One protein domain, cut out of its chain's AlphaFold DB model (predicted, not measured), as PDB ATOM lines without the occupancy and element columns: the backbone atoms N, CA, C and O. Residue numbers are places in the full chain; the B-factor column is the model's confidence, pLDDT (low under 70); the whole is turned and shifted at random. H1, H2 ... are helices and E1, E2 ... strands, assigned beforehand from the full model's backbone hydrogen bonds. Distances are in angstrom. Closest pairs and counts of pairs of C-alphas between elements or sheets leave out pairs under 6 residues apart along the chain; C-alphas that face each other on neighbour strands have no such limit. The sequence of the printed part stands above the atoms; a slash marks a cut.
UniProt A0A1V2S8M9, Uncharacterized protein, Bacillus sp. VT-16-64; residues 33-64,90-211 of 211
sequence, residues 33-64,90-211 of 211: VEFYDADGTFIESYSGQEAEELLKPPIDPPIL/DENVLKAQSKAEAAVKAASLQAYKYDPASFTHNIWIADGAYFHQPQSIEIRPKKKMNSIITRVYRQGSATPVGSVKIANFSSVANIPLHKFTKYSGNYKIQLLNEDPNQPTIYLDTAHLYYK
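Overview. This is residues 33 to 64 and 90 to 211 of the 211 residues of an uncharacterized protein of Bacillus sp. VT-16-64 (UniProt A0A1V2S8M9). Two antiparallel sheets stand partly face to face as a flattened, incompletely closed barrel: E8, E7, E10 and E5 make one wall, E3, E12, E6 and E9 the other, and the short pair E4 and E11 folds across one end. The hairpin of E1 and E2 carries the first wall on past E8, with H1 standing up over E2, while H2 reaches outward from E3 at the edge of the other wall. The printed part has 154 residues with three named helices and twelve named strands, in the order E1 E2 H1 H2 E3 E4 E5 H3 E6 E7 E8 E9 E10 E11 E12. Its class is mixed, helices and strands; the sheets run E2 E1 E8 E7 E10 E5, E3 E12 E6 E9 and E4 E11. The whole is compact, with a radius of gyration of the C-alphas of 15.1 A and spans of 47 by 35 by 31 A.

Along the chain. Begin in the largest sheet with E7, residues 145 to 154, the longest strand at 27.0 A; find C-alpha 145 at (211.675, 254.771, 284.571) and follow it to C-alpha 154 at (197.177, 235.053, 273.161). In the same sheet look for E8, residues 162 to 169, 21.0 A long, and E10, residues 186 to 192, 20.0 A long. Its other strands are E1, residues 33 to 36, E2, residues 42 to 47, and E5, residues 122 to 124. The second sheet holds E3, residues 110 to 114, E6, residues 136 to 139, E9, residues 173 to 176, and E12, residues 206 to 210, which ends at C-alpha 210 at (210.708, 233.968, 270.865). E4 is residues 117 to 119 and E11 residues 201 to 203. Among the helices, H2, residues 91 to 106, measures 22.5 A; H1 is residues 49 to 54 and H3 residues 125 to 128.

Arrangement. The six-stranded sheet is twisted, with E2 and E5 as edge strands. Look at E7 and E8, a hairpin, where N 150 and O 164 are 2.8 A apart, within hydrogen-bond range. Across E7 and E10, N 151 and O 190 are 2.8 A apart; across E10 and E5, N 123 and O 191 are 2.9 A apart. On the other side of E7, past E8, N 34 of E1 is 2.8 A from O 165, and in the hairpin E1 and E2, N 35 and O 44 are 2.9 A apart. Residues 131 to 132 also pair, antiparallel, with residues 186 to 187 of E10. H1 is on this sheet over E2, at a height over the sheet of 5.8 A, and stands up from it at 44 degrees. H3 is on it too, over none of its strands; the closest C-alphas of H3 and E10, Ile 125 and Ile 189, are 5.6 A apart. In the second sheet, N 112 of E3 is 2.8 A from O 208 of E12, N 138 of E6 is 2.8 A from O 207, and N 139 is 2.8 A from O 173 of E9. Between the sheets, the closest C-alphas of E8 and E9, Val 164 and Ile 175, are 7.4 A apart, while E7 and E9 are only just apart at 8.1 A. E3 runs on into E4 at 63 degrees and E11 into E12 at 78 degrees; across E4 and E11, N 203 and O 117 are 2.8 A apart. H2 only grazes the second sheet with its residues 100 to 105; the closest C-alphas of H2 and E3, Val 104 and Gln 110, are 6.1 A apart. In H1 and H2 every O i to N i+4 pair is within hydrogen-bond range; H3 is too short for such a pair.

Size, cuts and confidence. The two C-alphas farthest apart, those of Thr 41 and Glu 91, are 49.0 A from each other. Residues 65 to 89 are not printed, and C-alphas 64 and 90 are 15.3 A apart across this cut, which lies in the link from H1 to H2. Of the links that are printed whole, none is long. The mean pLDDT of the printed part is 90.5; look at residues 60 to 64 for the five values under 70.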
ATOM      1  N   VAL A  33     209.882 243.998 290.451       96.38
ATOM      2  CA  VAL A  33     209.194 243.244 289.396       96.38
ATOM      3  C   VAL A  33     207.976 242.568 290.009       96.38
ATOM      4  O   VAL A  33     208.113 241.876 291.012       96.38
ATOM      5  N   GLU A  34     206.800 242.752 289.418       96.88
ATOM      6  CA  GLU A  34     205.524 242.187 289.874       96.88
ATOM      7  C   GLU A  34     204.873 241.412 288.724       96.88
ATOM      8  O   GLU A  34     204.820 241.901 287.592       96.88
ATOM      9  N   PHE A  35     204.357 240.220 289.006       97.75
ATOM     10  CA  PHE A  35     203.624 239.402 288.042       97.75
ATOM     11  C   PHE A  35     202.140 239.384 288.385       97.75
ATOM     12  O   PHE A  35     201.769 239.265 289.553       97.75
ATOM     13  N   TYR A  36     201.304 239.443 287.353       97.62
ATOM     14  CA  TYR A  36     199.852 239.385 287.477       97.62
ATOM     15  C   TYR A  36     199.264 238.376 286.494       97.62
ATOM     16  O   TYR A  36     199.774 238.218 285.377       97.62
ATOM     17  N   ASP A  37     198.187 237.711 286.900       96.50
ATOM     18  CA  ASP A  37     197.461 236.758 286.059       96.50
ATOM     19  C   ASP A  37     196.540 237.452 285.035       96.50
ATOM     20  O   ASP A  37     196.582 238.671 284.843       96.50
ATOM     21  N   ALA A  38     195.738 236.657 284.324       95.38
ATOM     22  CA  ALA A  38     194.814 237.141 283.298       95.38
ATOM     23  C   ALA A  38     193.705 238.058 283.848       95.38
ATOM     24  O   ALA A  38     193.213 238.919 283.116       95.38
ATOM     25  N   ASP A  39     193.344 237.896 285.125       95.06
ATOM     26  CA  ASP A  39     192.327 238.697 285.810       95.06
ATOM     27  C   ASP A  39     192.933 239.960 286.453       95.06
ATOM     28  O   ASP A  39     192.212 240.801 286.994       95.06
ATOM     29  N   GLY A  40     194.258 240.125 286.366       94.19
ATOM     30  CA  GLY A  40     194.993 241.209 287.012       94.19
ATOM     31  C   GLY A  40     195.261 240.951 288.494       94.19
ATOM     32  O   GLY A  40     195.627 241.880 289.217       94.19
ATOM     33  N   THR A  41     195.100 239.713 288.960       96.00
ATOM     34  CA  THR A  41     195.423 239.323 290.334       96.00
ATOM     35  C   THR A  41     196.932 239.203 290.484       96.00
ATOM     36  O   THR A  41     197.608 238.627 289.631       96.00
ATOM     37  N   PHE A  42     197.468 239.756 291.571       96.12
ATOM     38  CA  PHE A  42     198.879 239.633 291.925       96.12
ATOM     39  C   PHE A  42     199.271 238.161 292.120       96.12
ATOM     40  O   PHE A  42     198.559 237.414 292.789       96.12
ATOM     41  N   ILE A  43     200.404 237.763 291.540       96.00
ATOM     42  CA  ILE A  43     200.961 236.410 291.653       96.00
ATOM     43  C   ILE A  43     202.169 236.407 292.591       96.00
ATOM     44  O   ILE A  43     202.226 235.613 293.523       96.00
ATOM     45  N   GLU A  44     203.167 237.242 292.299       95.88
ATOM     46  CA  GLU A  44     204.464 237.247 292.984       95.88
ATOM     47  C   GLU A  44     205.246 238.530 292.666       95.88
ATOM     48  O   GLU A  44     204.993 239.194 291.651       95.88
ATOM     49  N   SER A  45     206.230 238.861 293.509       96.00
ATOM     50  CA  SER A  45     207.148 239.976 293.281       96.00
ATOM     51  C   SER A  45     208.586 239.670 293.685       96.00
ATOM     52  O   SER A  45     208.852 238.803 294.511       96.00
ATOM     53  N   TYR A  46     209.507 240.419 293.084       95.06
ATOM     54  CA  TYR A  46     210.950 240.365 293.316       95.06
ATOM     55  C   TYR A  46     211.461 241.794 293.488       95.06
ATOM     56  O   TYR A  46     210.995 242.695 292.786       95.06
ATOM     57  N   SER A  47     212.429 242.023 294.379       94.69
ATOM     58  CA  SER A  47     212.983 243.367 294.602       94.69
ATOM     59  C   SER A  47     214.498 243.371 294.792       94.69
ATOM     60  O   SER A  47     215.093 242.363 295.172       94.69
ATOM     61  N   GLY A  48     215.136 244.513 294.521       91.56
ATOM     62  CA  GLY A  48     216.585 244.669 294.668       91.56
ATOM     63  C   GLY A  48     217.360 243.651 293.826       91.56
ATOM     64  O   GLY A  48     217.091 243.503 292.637       91.56
ATOM     65  N   GLN A  49     218.298 242.931 294.446       92.38
ATOM     66  CA  GLN A  49     219.175 241.987 293.747       92.38
ATOM     67  C   GLN A  49     218.415 240.830 293.080       92.38
ATOM     68  O   GLN A  49     218.770 240.427 291.976       92.38
ATOM     69  N   GLU A  50     217.347 240.318 293.696       93.75
ATOM     70  CA  GLU A  50     216.551 239.233 293.101       93.75
ATOM     71  C   GLU A  50     215.884 239.687 291.799       93.75
ATOM     72  O   GLU A  50     215.845 238.949 290.814       93.75
ATOM     73  N   ALA A  51     215.406 240.933 291.770       94.25
ATOM     74  CA  ALA A  51     214.865 241.535 290.560       94.25
ATOM     75  C   ALA A  51     215.955 241.765 289.502       94.25
ATOM     76  O   ALA A  51     215.715 241.524 288.322       94.25
ATOM     77  N   GLU A  52     217.158 242.192 289.897       92.56
ATOM     78  CA  GLU A  52     218.281 242.353 288.964       92.56
ATOM     79  C   GLU A  52     218.673 241.023 288.319       92.56
ATOM     80  O   GLU A  52     218.893 240.966 287.111       92.56
ATOM     81  N   GLU A  53     218.731 239.943 289.099       92.25
ATOM     82  CA  GLU A  53     219.032 238.602 288.596       92.25
ATOM     83  C   GLU A  53     217.947 238.082 287.652       92.25
ATOM     84  O   GLU A  53     218.274 237.523 286.603       92.25
ATOM     85  N   LEU A  54     216.678 238.328 287.976       92.81
ATOM     86  CA  LEU A  54     215.538 237.953 287.143       92.81
ATOM     87  C   LEU A  54     215.530 238.667 285.783       92.81
ATOM     88  O   LEU A  54     215.090 238.085 284.791       92.81
ATOM     89  N   LEU A  55     215.997 239.917 285.738       92.75
ATOM     90  CA  LEU A  55     215.979 240.763 284.542       92.75
ATOM     91  C   LEU A  55     217.247 240.664 283.687       92.75
ATOM     92  O   LEU A  55     217.396 241.433 282.731       92.75
ATOM     93  N   LYS A  56     218.161 239.738 283.994       87.88
ATOM     94  CA  LYS A  56     219.337 239.492 283.151       87.88
ATOM     95  C   LYS A  56     218.915 238.972 281.768       87.88
ATOM     96  O   LYS A  56     217.950 238.206 281.659       87.88
ATOM     97  N   PRO A  57     219.612 239.382 280.693       75.31
ATOM     98  CA  PRO A  57     219.343 238.874 279.356       75.31
ATOM     99  C   PRO A  57     219.596 237.358 279.286       75.31
ATOM    100  O   PRO A  57     220.481 236.850 279.977       75.31
ATOM    101  N   PRO A  58     218.850 236.619 278.444       70.75
ATOM    102  CA  PRO A  58     218.991 235.170 278.327       70.75
ATOM    103  C   PRO A  58     220.192 234.767 277.457       70.75
ATOM    104  O   PRO A  58     220.486 233.581 277.327       70.75
ATOM    105  N   ILE A  59     220.855 235.744 276.829       71.81
ATOM    106  CA  ILE A  59     221.948 235.573 275.875       71.81
ATOM    107  C   ILE A  59     223.088 236.510 276.284       71.81
ATOM    108  O   ILE A  59     222.857 237.687 276.563       71.81
ATOM    109  N   ASP A  60     224.309 235.974 276.297       63.06
ATOM    110  CA  ASP A  60     225.553 236.698 276.558       63.06
ATOM    111  C   ASP A  60     226.550 236.434 275.404       63.06
ATOM    112  O   ASP A  60     226.842 235.266 275.118       63.06
ATOM    113  N   PRO A  61     227.061 237.466 274.700       55.50
ATOM    114  CA  PRO A  61     226.753 238.884 274.882       55.50
ATOM    115  C   PRO A  61     225.320 239.226 274.451       55.50
ATOM    116  O   PRO A  61     224.796 238.585 273.535       55.50
ATOM    117  N   PRO A  62     224.695 240.248 275.066       59.56
ATOM    118  CA  PRO A  62     223.434 240.785 274.569       59.56
ATOM    119  C   PRO A  62     223.597 241.188 273.100       59.56
ATOM    120  O   PRO A  62     224.704 241.524 272.664       59.56
ATOM    121  N   ILE A  63     222.504 241.152 272.333       60.59
ATOM    122  CA  ILE A  63     222.518 241.641 270.953       60.59
ATOM    123  C   ILE A  63     222.982 243.098 270.994       60.59
ATOM    124  O   ILE A  63     222.289 243.970 271.518       60.59
ATOM    125  N   LEU A  64     224.203 243.317 270.502       54.72
ATOM    126  CA  LEU A  64     224.851 244.617 270.507       54.72
ATOM    127  C   LEU A  64     223.996 245.590 269.699       54.72
ATOM    128  O   LEU A  64     223.533 245.255 268.607       54.72
ATOM    129  N   ASP A  90     227.868 249.452 255.415       83.62
ATOM    130  CA  ASP A  90     228.798 249.403 256.548       83.62
ATOM    131  C   ASP A  90     229.070 247.946 256.971       83.62
ATOM    132  O   ASP A  90     228.237 247.258 257.572       83.62
ATOM    133  N   GLU A  91     230.282 247.461 256.686       82.06
ATOM    134  CA  GLU A  91     230.700 246.108 257.063       82.06
ATOM    135  C   GLU A  91     230.735 245.869 258.579       82.06
ATOM    136  O   GLU A  91     230.594 244.724 259.025       82.06
ATOM    137  N   ASN A  92     230.972 246.902 259.390       80.19
ATOM    138  CA  ASN A  92     231.042 246.758 260.843       80.19
ATOM    139  C   ASN A  92     229.656 246.472 261.418       80.19
ATOM    140  O   ASN A  92     229.519 245.612 262.293       80.19
ATOM    141  N   VAL A  93     228.632 247.126 260.866       79.19
ATOM    142  CA  VAL A  93     227.224 246.868 261.188       79.19
ATOM    143  C   VAL A  93     226.857 245.419 260.868       79.19
ATOM    144  O   VAL A  93     226.308 244.724 261.727       79.19
ATOM    145  N   LEU A  94     227.237 244.916 259.688       81.50
ATOM    146  CA  LEU A  94     226.988 243.519 259.308       81.50
ATOM    147  C   LEU A  94     227.682 242.519 260.237       81.50
ATOM    148  O   LEU A  94     227.070 241.536 260.665       81.50
ATOM    149  N   LYS A  95     228.946 242.767 260.596       80.94
ATOM    150  CA  LYS A  95     229.703 241.899 261.516       80.94
ATOM    151  C   LYS A  95     229.069 241.864 262.909       80.94
ATOM    152  O   LYS A  95     228.929 240.780 263.483       80.94
ATOM    153  N   ALA A  96     228.659 243.015 263.445       77.19
ATOM    154  CA  ALA A  96     227.984 243.098 264.741       77.19
ATOM    155  C   ALA A  96     226.638 242.352 264.724       77.19
ATOM    156  O   ALA A  96     226.366 241.535 265.610       77.19
ATOM    157  N   GLN A  97     225.844 242.562 263.673       79.81
ATOM    158  CA  GLN A  97     224.535 241.941 263.506       79.81
ATOM    159  C   GLN A  97     224.618 240.415 263.345       79.81
ATOM    160  O   GLN A  97     223.834 239.686 263.956       79.81
ATOM    161  N   SER A  98     225.603 239.917 262.591       80.38
ATOM    162  CA  SER A  98     225.832 238.481 262.402       80.38
ATOM    163  C   SER A  98     226.209 237.775 263.711       80.38
ATOM    164  O   SER A  98     225.706 236.688 264.005       80.38
ATOM    165  N   LYS A  99     227.040 238.410 264.550       78.06
ATOM    166  CA  LYS A  99     227.404 237.872 265.872       78.06
ATOM    167  C   LYS A  99     226.183 237.746 266.787       78.06
ATOM    168  O   LYS A  99     226.027 236.730 267.462       78.06
ATOM    169  N   ALA A 100     225.325 238.762 266.798       76.25
ATOM    170  CA  ALA A 100     224.081 238.749 267.555       76.25
ATOM    171  C   ALA A 100     223.128 237.637 267.093       76.25
ATOM    172  O   ALA A 100     222.617 236.874 267.913       76.25
ATOM    173  N   GLU A 101     222.936 237.495 265.781       79.25
ATOM    174  CA  GLU A 101     222.087 236.450 265.210       79.25
ATOM    175  C   GLU A 101     222.616 235.043 265.536       79.25
ATOM    176  O   GLU A 101     221.842 234.145 265.872       79.25
ATOM    177  N   ALA A 102     223.938 234.847 265.502       82.56
ATOM    178  CA  ALA A 102     224.563 233.584 265.889       82.56
ATOM    179  C   ALA A 102     224.302 233.234 267.365       82.56
ATOM    180  O   ALA A 102     224.016 232.077 267.669       82.56
ATOM    181  N   ALA A 103     224.349 234.218 268.269       81.69
ATOM    182  CA  ALA A 103     224.064 234.011 269.689       81.69
ATOM    183  C   ALA A 103     222.588 233.638 269.935       81.69
ATOM    184  O   ALA A 103     222.297 232.707 270.688       81.69
ATOM    185  N   VAL A 104     221.659 234.288 269.227       84.69
ATOM    186  CA  VAL A 104     220.219 233.964 269.243       84.69
ATOM    187  C   VAL A 104     219.957 232.543 268.744       84.69
ATOM    188  O   VAL A 104     219.280 231.763 269.418       84.69
ATOM    189  N   LYS A 105     220.563 232.165 267.612       85.44
ATOM    190  CA  LYS A 105     220.459 230.805 267.059       85.44
ATOM    191  C   LYS A 105     221.058 229.755 267.994       85.44
ATOM    192  O   LYS A 105     220.460 228.696 268.167       85.44
ATOM    193  N   ALA A 106     222.198 230.039 268.626       86.44
ATOM    194  CA  ALA A 106     222.828 229.136 269.592       86.44
ATOM    195  C   ALA A 106     221.932 228.873 270.815       86.44
ATOM    196  O   ALA A 106     221.916 227.760 271.337       86.44
ATOM    197  N   ALA A 107     221.127 229.857 271.221       84.75
ATOM    198  CA  ALA A 107     220.119 229.712 272.270       84.75
ATOM    199  C   ALA A 107     218.832 228.995 271.807       84.75
ATOM    200  O   ALA A 107     217.912 228.823 272.605       84.75
ATOM    201  N   SER A 108     218.750 228.553 270.544       89.25
ATOM    202  CA  SER A 108     217.531 227.991 269.934       89.25
ATOM    203  C   SER A 108     216.334 228.945 270.022       89.25
ATOM    204  O   SER A 108     215.203 228.527 270.277       89.25
ATOM    205  N   LEU A 109     216.607 230.238 269.842       90.19
ATOM    206  CA  LEU A 109     215.619 231.304 269.826       90.19
ATOM    207  C   LEU A 109     215.610 231.989 268.461       90.19
ATOM    208  O   LEU A 109     216.540 231.874 267.662       90.19
ATOM    209  N   GLN A 110     214.546 232.737 268.235       91.88
ATOM    210  CA  GLN A 110     214.476 233.829 267.283       91.88
ATOM    211  C   GLN A 110     214.416 235.145 268.066       91.88
ATOM    212  O   GLN A 110     214.094 235.169 269.259       91.88
ATOM    213  N   ALA A 111     214.733 236.246 267.398       91.06
ATOM    214  CA  ALA A 111     214.637 237.571 267.982       91.06
ATOM    215  C   ALA A 111     214.026 238.535 266.967       91.06
ATOM    216  O   ALA A 111     214.265 238.399 265.774       91.06
ATOM    217  N   TYR A 112     213.240 239.488 267.445       92.25
ATOM    218  CA  TYR A 112     212.719 240.601 266.663       92.25
ATOM    219  C   TYR A 112     213.273 241.896 267.241       92.25
ATOM    220  O   TYR A 112     213.106 242.147 268.439       92.25
ATOM    221  N   LYS A 113     213.932 242.710 266.414       90.56
ATOM    222  CA  LYS A 113     214.441 244.024 266.814       90.56
ATOM    223  C   LYS A 113     213.346 245.072 266.636       90.56
ATOM    224  O   LYS A 113     212.876 245.286 265.523       90.56
ATOM    225  N   TYR A 114     212.952 245.755 267.701       89.44
ATOM    226  CA  TYR A 114     211.979 246.843 267.599       89.44
ATOM    227  C   TYR A 114     212.679 248.202 267.685       89.44
ATOM    228  O   TYR A 114     213.650 248.368 268.425       89.44
ATOM    229  N   ASP A 115     212.195 249.165 266.905       86.81
ATOM    230  CA  ASP A 115     212.803 250.491 266.783       86.81
ATOM    231  C   ASP A 115     212.580 251.353 268.042       86.81
ATOM    232  O   ASP A 115     211.694 251.053 268.852       86.81
ATOM    233  N   PRO A 116     213.359 252.437 268.230       90.50
ATOM    234  CA  PRO A 116     213.147 253.358 269.336       90.50
ATOM    235  C   PRO A 116     211.714 253.890 269.330       90.50
ATOM    236  O   PRO A 116     211.162 254.235 268.284       90.50
ATOM    237  N   ALA A 117     211.116 253.994 270.513       92.62
ATOM    238  CA  ALA A 117     209.710 254.348 270.642       92.62
ATOM    239  C   ALA A 117     209.474 255.335 271.783       92.62
ATOM    240  O   ALA A 117     210.159 255.322 272.809       92.62
ATOM    241  N   SER A 118     208.449 256.169 271.626       95.00
ATOM    242  CA  SER A 118     207.944 257.029 272.693       95.00
ATOM    243  C   SER A 118     206.431 256.965 272.764       95.00
ATOM    244  O   SER A 118     205.771 257.026 271.726       95.00
ATOM    245  N   PHE A 119     205.871 256.874 273.968       96.00
ATOM    246  CA  PHE A 119     204.429 256.723 274.130       96.00
ATOM    247  C   PHE A 119     203.902 257.215 275.471       96.00
ATOM    248  O   PHE A 119     204.578 257.137 276.497       96.00
ATOM    249  N   THR A 120     202.661 257.700 275.441       95.44
ATOM    250  CA  THR A 120     201.955 258.225 276.617       95.44
ATOM    251  C   THR A 120     201.155 257.154 277.341       95.44
ATOM    252  O   THR A 120     201.158 257.125 278.564       95.44
ATOM    253  N   HIS A 121     200.480 256.271 276.598       95.25
ATOM    254  CA  HIS A 121     199.568 255.276 277.173       95.25
ATOM    255  C   HIS A 121     200.041 253.855 276.921       95.25
ATOM    256  O   HIS A 121     200.218 253.081 277.853       95.25
ATOM    257  N   ASN A 122     200.223 253.486 275.657       97.00
ATOM    258  CA  ASN A 122     200.669 252.155 275.293       97.00
ATOM    259  C   ASN A 122     201.247 252.132 273.880       97.00
ATOM    260  O   ASN A 122     200.948 253.017 273.077       97.00
ATOM    261  N   ILE A 123     202.021 251.089 273.598       97.44
ATOM    262  CA  ILE A 123     202.426 250.679 272.254       97.44
ATOM    263  C   ILE A 123     202.295 249.171 272.119       97.44
ATOM    264  O   ILE A 123     202.474 248.423 273.082       97.44
ATOM    265  N   TRP A 124     202.007 248.728 270.904       97.50
ATOM    266  CA  TRP A 124     202.162 247.332 270.536       97.50
ATOM    267  C   TRP A 124     203.565 247.108 269.989       97.50
ATOM    268  O   TRP A 124     204.063 247.913 269.206       97.50
ATOM    269  N   ILE A 125     204.188 246.002 270.377       96.06
ATOM    270  CA  ILE A 125     205.437 245.570 269.752       96.06
ATOM    271  C   ILE A 125     205.120 245.049 268.350       96.06
ATOM    272  O   ILE A 125     204.152 244.302 268.183       96.06
ATOM    273  N   ALA A 126     205.930 245.453 267.365       94.00
ATOM    274  CA  ALA A 126     205.773 245.077 265.957       94.00
ATOM    275  C   ALA A 126     204.352 245.332 265.420       94.00
ATOM    276  O   ALA A 126     203.737 244.445 264.831       94.00
ATOM    277  N   ASP A 127     203.778 246.498 265.734       93.38
ATOM    278  CA  ASP A 127     202.411 246.883 265.353       93.38
ATOM    279  C   ASP A 127     201.330 245.847 265.728       93.38
ATOM    280  O   ASP A 127     200.267 245.751 265.114       93.38
ATOM    281  N   GLY A 128     201.582 245.063 266.782       95.75
ATOM    282  CA  GLY A 128     200.659 244.049 267.287       95.75
ATOM    283  C   GLY A 128     200.758 242.704 266.573       95.75
ATOM    284  O   GLY A 128     199.833 241.894 266.707       95.75
ATOM    285  N   ALA A 129     201.852 242.457 265.849       96.44
ATOM    286  CA  ALA A 129     202.156 241.161 265.263       96.44
ATOM    287  C   ALA A 129     202.202 240.047 266.320       96.44
ATOM    288  O   ALA A 129     202.475 240.260 267.506       96.44
ATOM    289  N   TYR A 130     201.910 238.833 265.862       97.12
ATOM    290  CA  TYR A 130     201.926 237.640 266.689       97.12
ATOM    291  C   TYR A 130     203.257 236.906 266.551       97.12
ATOM    292  O   TYR A 130     203.700 236.611 265.446       97.12
ATOM    293  N   PHE A 131     203.825 236.535 267.689       97.06
ATOM    294  CA  PHE A 131     205.067 235.786 267.819       97.06
ATOM    295  C   PHE A 131     204.777 234.424 268.434       97.06
ATOM    296  O   PHE A 131     203.970 234.316 269.363       97.06
ATOM    297  N   HIS A 132     205.422 233.380 267.929       96.44
ATOM    298  CA  HIS A 132     205.259 232.042 268.476       96.44
ATOM    299  C   HIS A 132     206.023 231.914 269.800       96.44
ATOM    300  O   HIS A 132     207.214 232.192 269.876       96.44
ATOM    301  N   GLN A 133     205.313 231.560 270.875       95.88
ATOM    302  CA  GLN A 133     205.853 231.395 272.233       95.88
ATOM    303  C   GLN A 133     206.954 232.408 272.648       95.88
ATOM    304  O   GLN A 133     208.104 232.011 272.860       95.88
ATOM    305  N   PRO A 134     206.642 233.706 272.826       96.06
ATOM    306  CA  PRO A 134     207.604 234.690 273.330       96.06
ATOM    307  C   PRO A 134     208.223 234.271 274.663       96.06
ATOM    308  O   PRO A 134     207.504 233.879 275.579       96.06
ATOM    309  N   GLN A 135     209.543 234.360 274.789       95.19
ATOM    310  CA  GLN A 135     210.283 233.939 275.981       95.19
ATOM    311  C   GLN A 135     210.595 235.116 276.904       95.19
ATOM    312  O   GLN A 135     210.391 235.016 278.118       95.19
ATOM    313  N   SER A 136     211.042 236.233 276.336       94.88
ATOM    314  CA  SER A 136     211.309 237.473 277.060       94.88
ATOM    315  C   SER A 136     211.313 238.677 276.121       94.88
ATOM    316  O   SER A 136     211.453 238.522 274.909       94.88
ATOM    317  N   ILE A 137     211.161 239.875 276.680       95.06
ATOM    318  CA  ILE A 137     211.347 241.138 275.963       95.06
ATOM    319  C   ILE A 137     212.368 241.997 276.698       95.06
ATOM    320  O   ILE A 137     212.254 242.217 277.898       95.06
ATOM    321  N   GLU A 138     213.368 242.473 275.981       92.94
ATOM    322  CA  GLU A 138     214.322 243.453 276.472       92.94
ATOM    323  C   GLU A 138     213.722 244.851 276.346       92.94
ATOM    324  O   GLU A 138     213.142 245.162 275.316       92.94
ATOM    325  N   ILE A 139     213.870 245.685 277.373       92.31
ATOM    326  CA  ILE A 139     213.482 247.096 277.360       92.31
ATOM    327  C   ILE A 139     214.682 247.938 277.781       92.31
ATOM    328  O   ILE A 139     215.257 247.713 278.848       92.31
ATOM    329  N   ARG A 140     215.034 248.937 276.965       91.44
ATOM    330  CA  ARG A 140     216.115 249.891 277.240       91.44
ATOM    331  C   ARG A 140     215.543 251.304 277.384       91.44
ATOM    332  O   ARG A 140     215.114 251.890 276.393       91.44
ATOM    333  N   PRO A 141     215.475 251.849 278.606       91.81
ATOM    334  CA  PRO A 141     214.904 253.165 278.820       91.81
ATOM    335  C   PRO A 141     215.944 254.270 278.589       91.81
ATOM    336  O   PRO A 141     217.048 254.197 279.124       91.81
ATOM    337  N   LYS A 142     215.578 255.353 277.888       91.06
ATOM    338  CA  LYS A 142     216.482 256.510 277.673       91.06
ATOM    339  C   LYS A 142     216.814 257.279 278.958       91.06
ATOM    340  O   LYS A 142     217.739 258.084 279.004       91.06
ATOM    341  N   LYS A 143     215.993 257.111 279.994       89.81
ATOM    342  CA  LYS A 143     216.109 257.756 281.308       89.81
ATOM    343  C   LYS A 143     215.479 256.860 282.364       89.81
ATOM    344  O   LYS A 143     214.689 255.986 282.023       89.81
ATOM    345  N   LYS A 144     215.756 257.119 283.646       89.31
ATOM    346  CA  LYS A 144     215.133 256.378 284.754       89.31
ATOM    347  C   LYS A 144     213.610 256.299 284.583       89.31
ATOM    348  O   LYS A 144     212.936 257.317 284.393       89.31
ATOM    349  N   MET A 145     213.090 255.082 284.665       88.81
ATOM    350  CA  MET A 145     211.675 254.771 284.571       88.81
ATOM    351  C   MET A 145     211.100 254.437 285.939       88.81
ATOM    352  O   MET A 145     211.665 253.657 286.709       88.81
ATOM    353  N   ASN A 146     209.945 255.032 286.214       91.81
ATOM    354  CA  ASN A 146     209.205 254.785 287.442       91.81
ATOM    355  C   ASN A 146     208.464 253.460 287.354       91.81
ATOM    356  O   ASN A 146     208.590 252.648 288.263       91.81
ATOM    357  N   SER A 147     207.731 253.224 286.260       93.56
ATOM    358  CA  SER A 147     207.178 251.907 285.966       93.56
ATOM    359  C   SER A 147     206.839 251.697 284.491       93.56
ATOM    360  O   SER A 147     206.668 252.652 283.739       93.56
ATOM    361  N   ILE A 148     206.730 250.432 284.096       95.81
ATOM    362  CA  ILE A 148     206.148 249.984 282.829       95.81
ATOM    363  C   ILE A 148     205.469 248.644 283.038       95.81
ATOM    364  O   ILE A 148     205.940 247.824 283.829       95.81
ATOM    365  N   ILE A 149     204.378 248.417 282.317       97.44
ATOM    366  CA  ILE A 149     203.655 247.149 282.343       97.44
ATOM    367  C   ILE A 149     203.763 246.502 280.971       97.44
ATOM    368  O   ILE A 149     203.453 247.117 279.953       97.44
ATOM    369  N   THR A 150     204.170 245.242 280.949       98.38
ATOM    370  CA  THR A 150     204.180 244.398 279.757       98.38
ATOM    371  C   THR A 150     203.005 243.440 279.826       98.38
ATOM    372  O   THR A 150     202.953 242.595 280.718       98.38
ATOM    373  N   ARG A 151     202.058 243.552 278.894       98.44
ATOM    374  CA  ARG A 151     200.913 242.640 278.764       98.44
ATOM    375  C   ARG A 151     201.142 241.651 277.631       98.44
ATOM    376  O   ARG A 151     201.585 242.023 276.543       98.44
ATOM    377  N   VAL A 152     200.774 240.397 277.876       98.38
ATOM    378  CA  VAL A 152     200.871 239.307 276.899       98.38
ATOM    379  C   VAL A 152     199.467 238.901 276.478       98.38
ATOM    380  O   VAL A 152     198.652 238.552 277.325       98.38
ATOM    381  N   TYR A 153     199.174 238.901 275.180       98.12
ATOM    382  CA  TYR A 153     197.869 238.505 274.644       98.12
ATOM    383  C   TYR A 153     198.017 237.275 273.767       98.12
ATOM    384  O   TYR A 153     198.788 237.293 272.810       98.12
ATOM    385  N   ARG A 154     197.250 236.220 274.047       97.44
ATOM    386  CA  ARG A 154     197.177 235.053 273.161       97.44
ATOM    387  C   ARG A 154     196.346 235.379 271.923       97.44
ATOM    388  O   ARG A 154     195.344 236.087 272.019       97.44
ATOM    389  N   GLN A 155     196.728 234.833 270.772       97.56
ATOM    390  CA  GLN A 155     195.955 234.950 269.538       97.56
ATOM    391  C   GLN A 155     194.493 234.542 269.749       97.56
ATOM    392  O   GLN A 155     194.204 233.488 270.313       97.56
ATOM    393  N   GLY A 156     193.580 235.408 269.303       95.06
ATOM    394  CA  GLY A 156     192.137 235.232 269.475       95.06
ATOM    395  C   GLY A 156     191.583 235.670 270.838       95.06
ATOM    396  O   GLY A 156     190.369 235.648 271.006       95.06
ATOM    397  N   SER A 157     192.424 236.097 271.788       94.81
ATOM    398  CA  SER A 157     191.981 236.646 273.077       94.81
ATOM    399  C   SER A 157     191.922 238.174 273.053       94.81
ATOM    400  O   SER A 157     192.837 238.833 272.555       94.81
ATOM    401  N   ALA A 158     190.864 238.741 273.635       93.94
ATOM    402  CA  ALA A 158     190.738 240.183 273.862       93.94
ATOM    403  C   ALA A 158     191.377 240.634 275.188       93.94
ATOM    404  O   ALA A 158     191.699 241.810 275.349       93.94
ATOM    405  N   THR A 159     191.576 239.708 276.126       95.75
ATOM    406  CA  THR A 159     192.201 239.956 277.429       95.75
ATOM    407  C   THR A 159     193.627 239.401 277.459       95.75
ATOM    408  O   THR A 159     193.929 238.435 276.737       95.75
ATOM    409  N   PRO A 160     194.528 240.014 278.248       97.31
ATOM    410  CA  PRO A 160     195.865 239.477 278.425       97.31
ATOM    411  C   PRO A 160     195.801 238.133 279.161       97.31
ATOM    412  O   PRO A 160     194.935 237.908 279.995       97.31
ATOM    413  N   VAL A 161     196.739 237.237 278.863       97.19
ATOM    414  CA  VAL A 161     196.946 235.988 279.620       97.19
ATOM    415  C   VAL A 161     197.792 236.200 280.882       97.19
ATOM    416  O   VAL A 161     197.949 235.283 281.681       97.19
ATOM    417  N   GLY A 162     198.348 237.400 281.034       97.69
ATOM    418  CA  GLY A 162     199.105 237.846 282.192       97.69
ATOM    419  C   GLY A 162     199.900 239.108 281.883       97.69
ATOM    420  O   GLY A 162     199.950 239.578 280.734       97.69
ATOM    421  N   SER A 163     200.514 239.672 282.918       98.19
ATOM    422  CA  SER A 163     201.356 240.856 282.778       98.19
ATOM    423  C   SER A 163     202.514 240.890 283.765       98.19
ATOM    424  O   SER A 163     202.468 240.265 284.824       98.19
ATOM    425  N   VAL A 164     203.559 241.628 283.393       98.19
ATOM    426  CA  VAL A 164     204.701 241.933 284.258       98.19
ATOM    427  C   VAL A 164     204.806 243.438 284.404       98.19
ATOM    428  O   VAL A 164     204.889 244.144 283.397       98.19
ATOM    429  N   LYS A 165     204.839 243.931 285.634       96.75
ATOM    430  CA  LYS A 165     205.172 245.319 285.937       96.75
ATOM    431  C   LYS A 165     206.604 245.392 286.434       96.75
ATOM    432  O   LYS A 165     207.005 244.603 287.281       96.75
ATOM    433  N   ILE A 166     207.361 246.352 285.923       95.19
ATOM    434  CA  ILE A 166     208.701 246.677 286.417       95.19
ATOM    435  C   ILE A 166     208.683 248.114 286.887       95.19
ATOM    436  O   ILE A 166     208.125 248.965 286.198       95.19
ATOM    437  N   ALA A 167     209.292 248.384 288.037       93.56
ATOM    438  CA  ALA A 167     209.393 249.717 288.602       93.56
ATOM    439  C   ALA A 167     210.817 250.065 289.056       93.56
ATOM    440  O   ALA A 167     211.603 249.184 289.398       93.56
ATOM    441  N   ASN A 168     211.120 251.367 289.079       91.50
ATOM    442  CA  ASN A 168     212.378 251.966 289.547       91.50
ATOM    443  C   ASN A 168     213.656 251.449 288.872       91.50
ATOM    444  O   ASN A 168     214.651 251.168 289.542       91.50
ATOM    445  N   PHE A 169     213.671 251.377 287.545       90.94
ATOM    446  CA  PHE A 169     214.838 250.911 286.793       90.94
ATOM    447  C   PHE A 169     215.394 252.002 285.875       90.94
ATOM    448  O   PHE A 169     214.700 252.947 285.507       90.94
ATOM    449  N   SER A 170     216.682 251.913 285.547       87.81
ATOM    450  CA  SER A 170     217.378 252.909 284.708       87.81
ATOM    451  C   SER A 170     218.324 252.299 283.678       87.81
ATOM    452  O   SER A 170     219.013 253.022 282.970       87.81
ATOM    453  N   SER A 171     218.350 250.973 283.601       86.88
ATOM    454  CA  SER A 171     219.199 250.182 282.722       86.88
ATOM    455  C   SER A 171     218.344 249.230 281.890       86.88
ATOM    456  O   SER A 171     217.118 249.216 282.000       86.88
ATOM    457  N   VAL A 172     218.995 248.435 281.047       88.56
ATOM    458  CA  VAL A 172     218.342 247.370 280.284       88.56
ATOM    459  C   VAL A 172     217.655 246.380 281.229       88.56
ATOM    460  O   VAL A 172     218.262 245.934 282.203       88.56
ATOM    461  N   ALA A 173     216.408 246.025 280.921       91.62
ATOM    462  CA  ALA A 173     215.626 245.028 281.644       91.62
ATOM    463  C   ALA A 173     215.114 243.955 280.677       91.62
ATOM    464  O   ALA A 173     214.344 244.265 279.770       91.62
ATOM    465  N   ASN A 174     215.505 242.694 280.875       93.88
ATOM    466  CA  ASN A 174     214.953 241.564 280.131       93.88
ATOM    467  C   ASN A 174     213.773 240.952 280.893       93.88
ATOM    468  O   ASN A 174     213.936 240.204 281.851       93.88
ATOM    469  N   ILE A 175     212.566 241.279 280.456       95.50
ATOM    470  CA  ILE A 175     211.315 240.910 281.108       95.50
ATOM    471  C   ILE A 175     210.941 239.477 280.719       95.50
ATOM    472  O   ILE A 175     210.659 239.228 279.543       95.50
ATOM    473  N   PRO A 176     210.893 238.520 281.661       95.06
ATOM    474  CA  PRO A 176     210.522 237.146 281.347       95.06
ATOM    475  C   PRO A 176     209.024 237.034 281.029       95.06
ATOM    476  O   PRO A 176     208.170 237.406 281.830       95.06
ATOM    477  N   LEU A 177     208.704 236.455 279.871       96.19
ATOM    478  CA  LEU A 177     207.330 236.240 279.394       96.19
ATOM    479  C   LEU A 177     206.921 234.761 279.396       96.19
ATOM    480  O   LEU A 177     205.731 234.451 279.341       96.19
ATOM    481  N   HIS A 178     207.890 233.847 279.515       92.06
ATOM    482  CA  HIS A 178     207.694 232.393 279.450       92.06
ATOM    483  C   HIS A 178     206.652 231.843 280.445       92.06
ATOM    484  O   HIS A 178     206.019 230.821 280.170       92.06
ATOM    485  N   LYS A 179     206.422 232.526 281.579       91.00
ATOM    486  CA  LYS A 179     205.369 232.167 282.548       91.00
ATOM    487  C   LYS A 179     203.965 232.232 281.929       91.00
ATOM    488  O   LYS A 179     203.116 231.408 282.261       91.00
ATOM    489  N   PHE A 180     203.743 233.138 280.976       95.56
ATOM    490  CA  PHE A 180     202.450 233.357 280.313       95.56
ATOM    491  C   PHE A 180     202.343 232.685 278.934       95.56
ATOM    492  O   PHE A 180     201.257 232.591 278.360       95.56
ATOM    493  N   THR A 181     203.458 232.181 278.402       93.44
ATOM    494  CA  THR A 181     203.566 231.577 277.061       93.44
ATOM    495  C   THR A 181     203.996 230.105 277.109       93.44
ATOM    496  O   THR A 181     204.449 229.538 276.114       93.44
ATOM    497  N   LYS A 182     203.825 229.454 278.270       81.88
ATOM    498  CA  LYS A 182     204.205 228.052 278.522       81.88
ATOM    499  C   LYS A 182     203.594 227.063 277.523       81.88
ATOM    500  O   LYS A 182     204.209 226.050 277.196       81.88
ATOM    501  N   TYR A 183     202.380 227.337 277.053       83.75
ATOM    502  CA  TYR A 183     201.695 226.503 276.068       83.75
ATOM    503  C   TYR A 183     202.012 226.964 274.648       83.75
ATOM    504  O   TYR A 183     202.271 228.141 274.407       83.75
ATOM    505  N   SER A 184     201.988 226.033 273.691       88.00
ATOM    506  CA  SER A 184     202.162 226.391 272.282       88.00
ATOM    507  C   SER A 184     201.063 227.357 271.833       88.00
ATOM    508  O   SER A 184     199.884 227.230 272.199       88.00
ATOM    509  N   GLY A 185     201.462 228.358 271.056       94.69
ATOM    510  CA  GLY A 185     200.567 229.386 270.559       94.69
ATOM    511  C   GLY A 185     201.317 230.629 270.122       94.69
ATOM    512  O   GLY A 185     202.506 230.792 270.402       94.69
ATOM    513  N   ASN A 186     200.582 231.511 269.454       97.94
ATOM    514  CA  ASN A 186     201.092 232.810 269.061       97.94
ATOM    515  C   ASN A 186     200.535 233.891 269.984       97.94
ATOM    516  O   ASN A 186     199.378 233.828 270.417       97.94
ATOM    517  N   TYR A 187     201.369 234.877 270.284       98.38
ATOM    518  CA  TYR A 187     201.094 235.916 271.261       98.38
ATOM    519  C   TYR A 187     201.568 237.266 270.740       98.38
ATOM    520  O   TYR A 187     202.586 237.341 270.063       98.38
ATOM    521  N   LYS A 188     200.851 238.331 271.079       97.75
ATOM    522  CA  LYS A 188     201.289 239.707 270.831       97.75
ATOM    523  C   LYS A 188     201.560 240.412 272.154       97.75
ATOM    524  O   LYS A 188     200.932 240.094 273.169       97.75
ATOM    525  N   ILE A 189     202.495 241.353 272.132       98.38
ATOM    526  CA  ILE A 189     203.014 242.023 273.327       98.38
ATOM    527  C   ILE A 189     202.638 243.501 273.288       98.38
ATOM    528  O   ILE A 189     202.785 244.159 272.256       98.38
ATOM    529  N   GLN A 190     202.156 244.017 274.415       98.12
ATOM    530  CA  GLN A 190     201.854 245.433 274.599       98.12
ATOM    531  C   GLN A 190     202.682 245.987 275.752       98.12
ATOM    532  O   GLN A 190     202.748 245.368 276.814       98.12
ATOM    533  N   LEU A 191     203.258 247.168 275.557       97.88
ATOM    534  CA  LEU A 191     203.865 247.957 276.622       97.88
ATOM    535  C   LEU A 191     202.903 249.062 277.030       97.88
ATOM    536  O   LEU A 191     202.314 249.714 276.169       97.88
ATOM    537  N   LEU A 192     202.735 249.268 278.331       97.12
ATOM    538  CA  LEU A 192     201.814 250.245 278.891       97.12
ATOM    539  C   LEU A 192     202.515 251.156 279.883       97.12
ATOM    540  O   LEU A 192     203.327 250.721 280.702       97.12
ATOM    541  N   ASN A 193     202.122 252.420 279.815       95.62
ATOM    542  CA  ASN A 193     202.447 253.449 280.770       95.62
ATOM    543  C   ASN A 193     201.189 253.782 281.576       95.62
ATOM    544  O   ASN A 193     200.243 254.372 281.052       95.62
ATOM    545  N   GLU A 194     201.194 253.401 282.847       88.62
ATOM    546  CA  GLU A 194     200.144 253.756 283.804       88.62
ATOM    547  C   GLU A 194     200.672 254.718 284.884       88.62
ATOM    548  O   GLU A 194     199.977 254.975 285.864       88.62
ATOM    549  N   ASP A 195     201.884 255.274 284.722       86.12
ATOM    550  CA  ASP A 195     202.438 256.225 285.683       86.12
ATOM    551  C   ASP A 195     201.993 257.669 285.377       86.12
ATOM    552  O   ASP A 195     202.463 258.271 284.404       86.12
ATOM    553  N   PRO A 196     201.154 258.288 286.230       80.81
ATOM    554  CA  PRO A 196     200.741 259.677 286.042       80.81
ATOM    555  C   PRO A 196     201.900 260.679 286.183       80.81
ATOM    556  O   PRO A 196     201.801 261.795 285.673       80.81
ATOM    557  N   ASN A 197     202.998 260.308 286.852       84.69
ATOM    558  CA  ASN A 197     204.150 261.186 287.091       84.69
ATOM    559  C   ASN A 197     205.198 261.127 285.971       84.69
ATOM    560  O   ASN A 197     206.092 261.973 285.907       84.69
ATOM    561  N   GLN A 198     205.093 260.146 285.075       83.81
ATOM    562  CA  GLN A 198     205.936 260.009 283.896       83.81
ATOM    563  C   GLN A 198     205.028 259.905 282.665       83.81
ATOM    564  O   GLN A 198     204.829 258.820 282.130       83.81
ATOM    565  N   PRO A 199     204.477 261.031 282.173       86.81
ATOM    566  CA  PRO A 199     203.427 261.011 281.155       86.81
ATOM    567  C   PRO A 199     203.897 260.473 279.801       86.81
ATOM    568  O   PRO A 199     203.073 260.169 278.953       86.81
ATOM    569  N   THR A 200     205.206 260.360 279.565       93.75
ATOM    570  CA  THR A 200     205.744 259.771 278.336       93.75
ATOM    571  C   THR A 200     206.967 258.923 278.649       93.75
ATOM    572  O   THR A 200     207.935 259.407 279.254       93.75
ATOM    573  N   ILE A 201     206.924 257.671 278.196       93.62
ATOM    574  CA  ILE A 201     208.047 256.735 278.202       93.62
ATOM    575  C   ILE A 201     208.850 256.927 276.915       93.62
ATOM    576  O   ILE A 201     208.274 257.148 275.852       93.62
ATOM    577  N   TYR A 202     210.175 256.840 277.028       94.06
ATOM    578  CA  TYR A 202     211.115 256.910 275.911       94.06
ATOM    579  C   TYR A 202     212.034 255.694 275.972       94.06
ATOM    580  O   TYR A 202     212.758 255.524 276.958       94.06
ATOM    581  N   LEU A 203     211.996 254.870 274.932       93.06
ATOM    582  CA  LEU A 203     212.781 253.649 274.805       93.06
ATOM    583  C   LEU A 203     213.761 253.769 273.639       93.06
ATOM    584  O   LEU A 203     213.435 254.353 272.603       93.06
ATOM    585  N   ASP A 204     214.941 253.191 273.821       90.88
ATOM    586  CA  ASP A 204     215.855 252.863 272.733       90.88
ATOM    587  C   ASP A 204     215.426 251.565 272.038       90.88
ATOM    588  O   ASP A 204     214.476 250.890 272.454       90.88
ATOM    589  N   THR A 205     216.135 251.223 270.965       83.12
ATOM    590  CA  THR A 205     216.006 249.932 270.286       83.12
ATOM    591  C   THR A 205     216.276 248.785 271.254       83.12
ATOM    592  O   THR A 205     217.245 248.819 272.012       83.12
ATOM    593  N   ALA A 206     215.459 247.734 271.190       85.94
ATOM    594  CA  ALA A 206     215.743 246.483 271.888       85.94
ATOM    595  C   ALA A 206     215.102 245.280 271.174       85.94
ATOM    596  O   ALA A 206     214.813 245.339 269.975       85.94
ATOM    597  N   HIS A 207     214.923 244.166 271.893       91.00
ATOM    598  CA  HIS A 207     214.637 242.862 271.298       91.00
ATOM    599  C   HIS A 207     213.497 242.118 271.992       91.00
ATOM    600  O   HIS A 207     213.416 242.070 273.217       91.00
ATOM    601  N   LEU A 208     212.651 241.462 271.202       94.25
ATOM    602  CA  LEU A 208     211.740 240.416 271.661       94.25
ATOM    603  C   LEU A 208     212.330 239.054 271.296       94.25
ATOM    604  O   LEU A 208     212.563 238.800 270.119       94.25
ATOM    605  N   TYR A 209     212.516 238.168 272.270       93.69
ATOM    606  CA  TYR A 209     213.013 236.808 272.055       93.69
ATOM    607  C   TYR A 209     211.856 235.808 272.050       93.69
ATOM    608  O   TYR A 209     211.001 235.832 272.941       93.69
ATOM    609  N   TYR A 210     211.815 234.911 271.068       94.38
ATOM    610  CA  TYR A 210     210.708 233.968 270.865       94.38
ATOM    611  C   TYR A 210     211.194 232.644 270.247       94.38
ATOM    612  O   TYR A 210     212.390 232.494 270.001       94.38
ATOM    613  N   LYS A 211     210.307 231.655 270.075       91.81
ATOM    614  CA  LYS A 211     210.651 230.338 269.503       91.81
ATOM    615  C   LYS A 211     210.115 230.186 268.091       91.81
ATOM    616  O   LYS A 211     208.925 230.494 267.895       91.81
TER     617      LYS A 211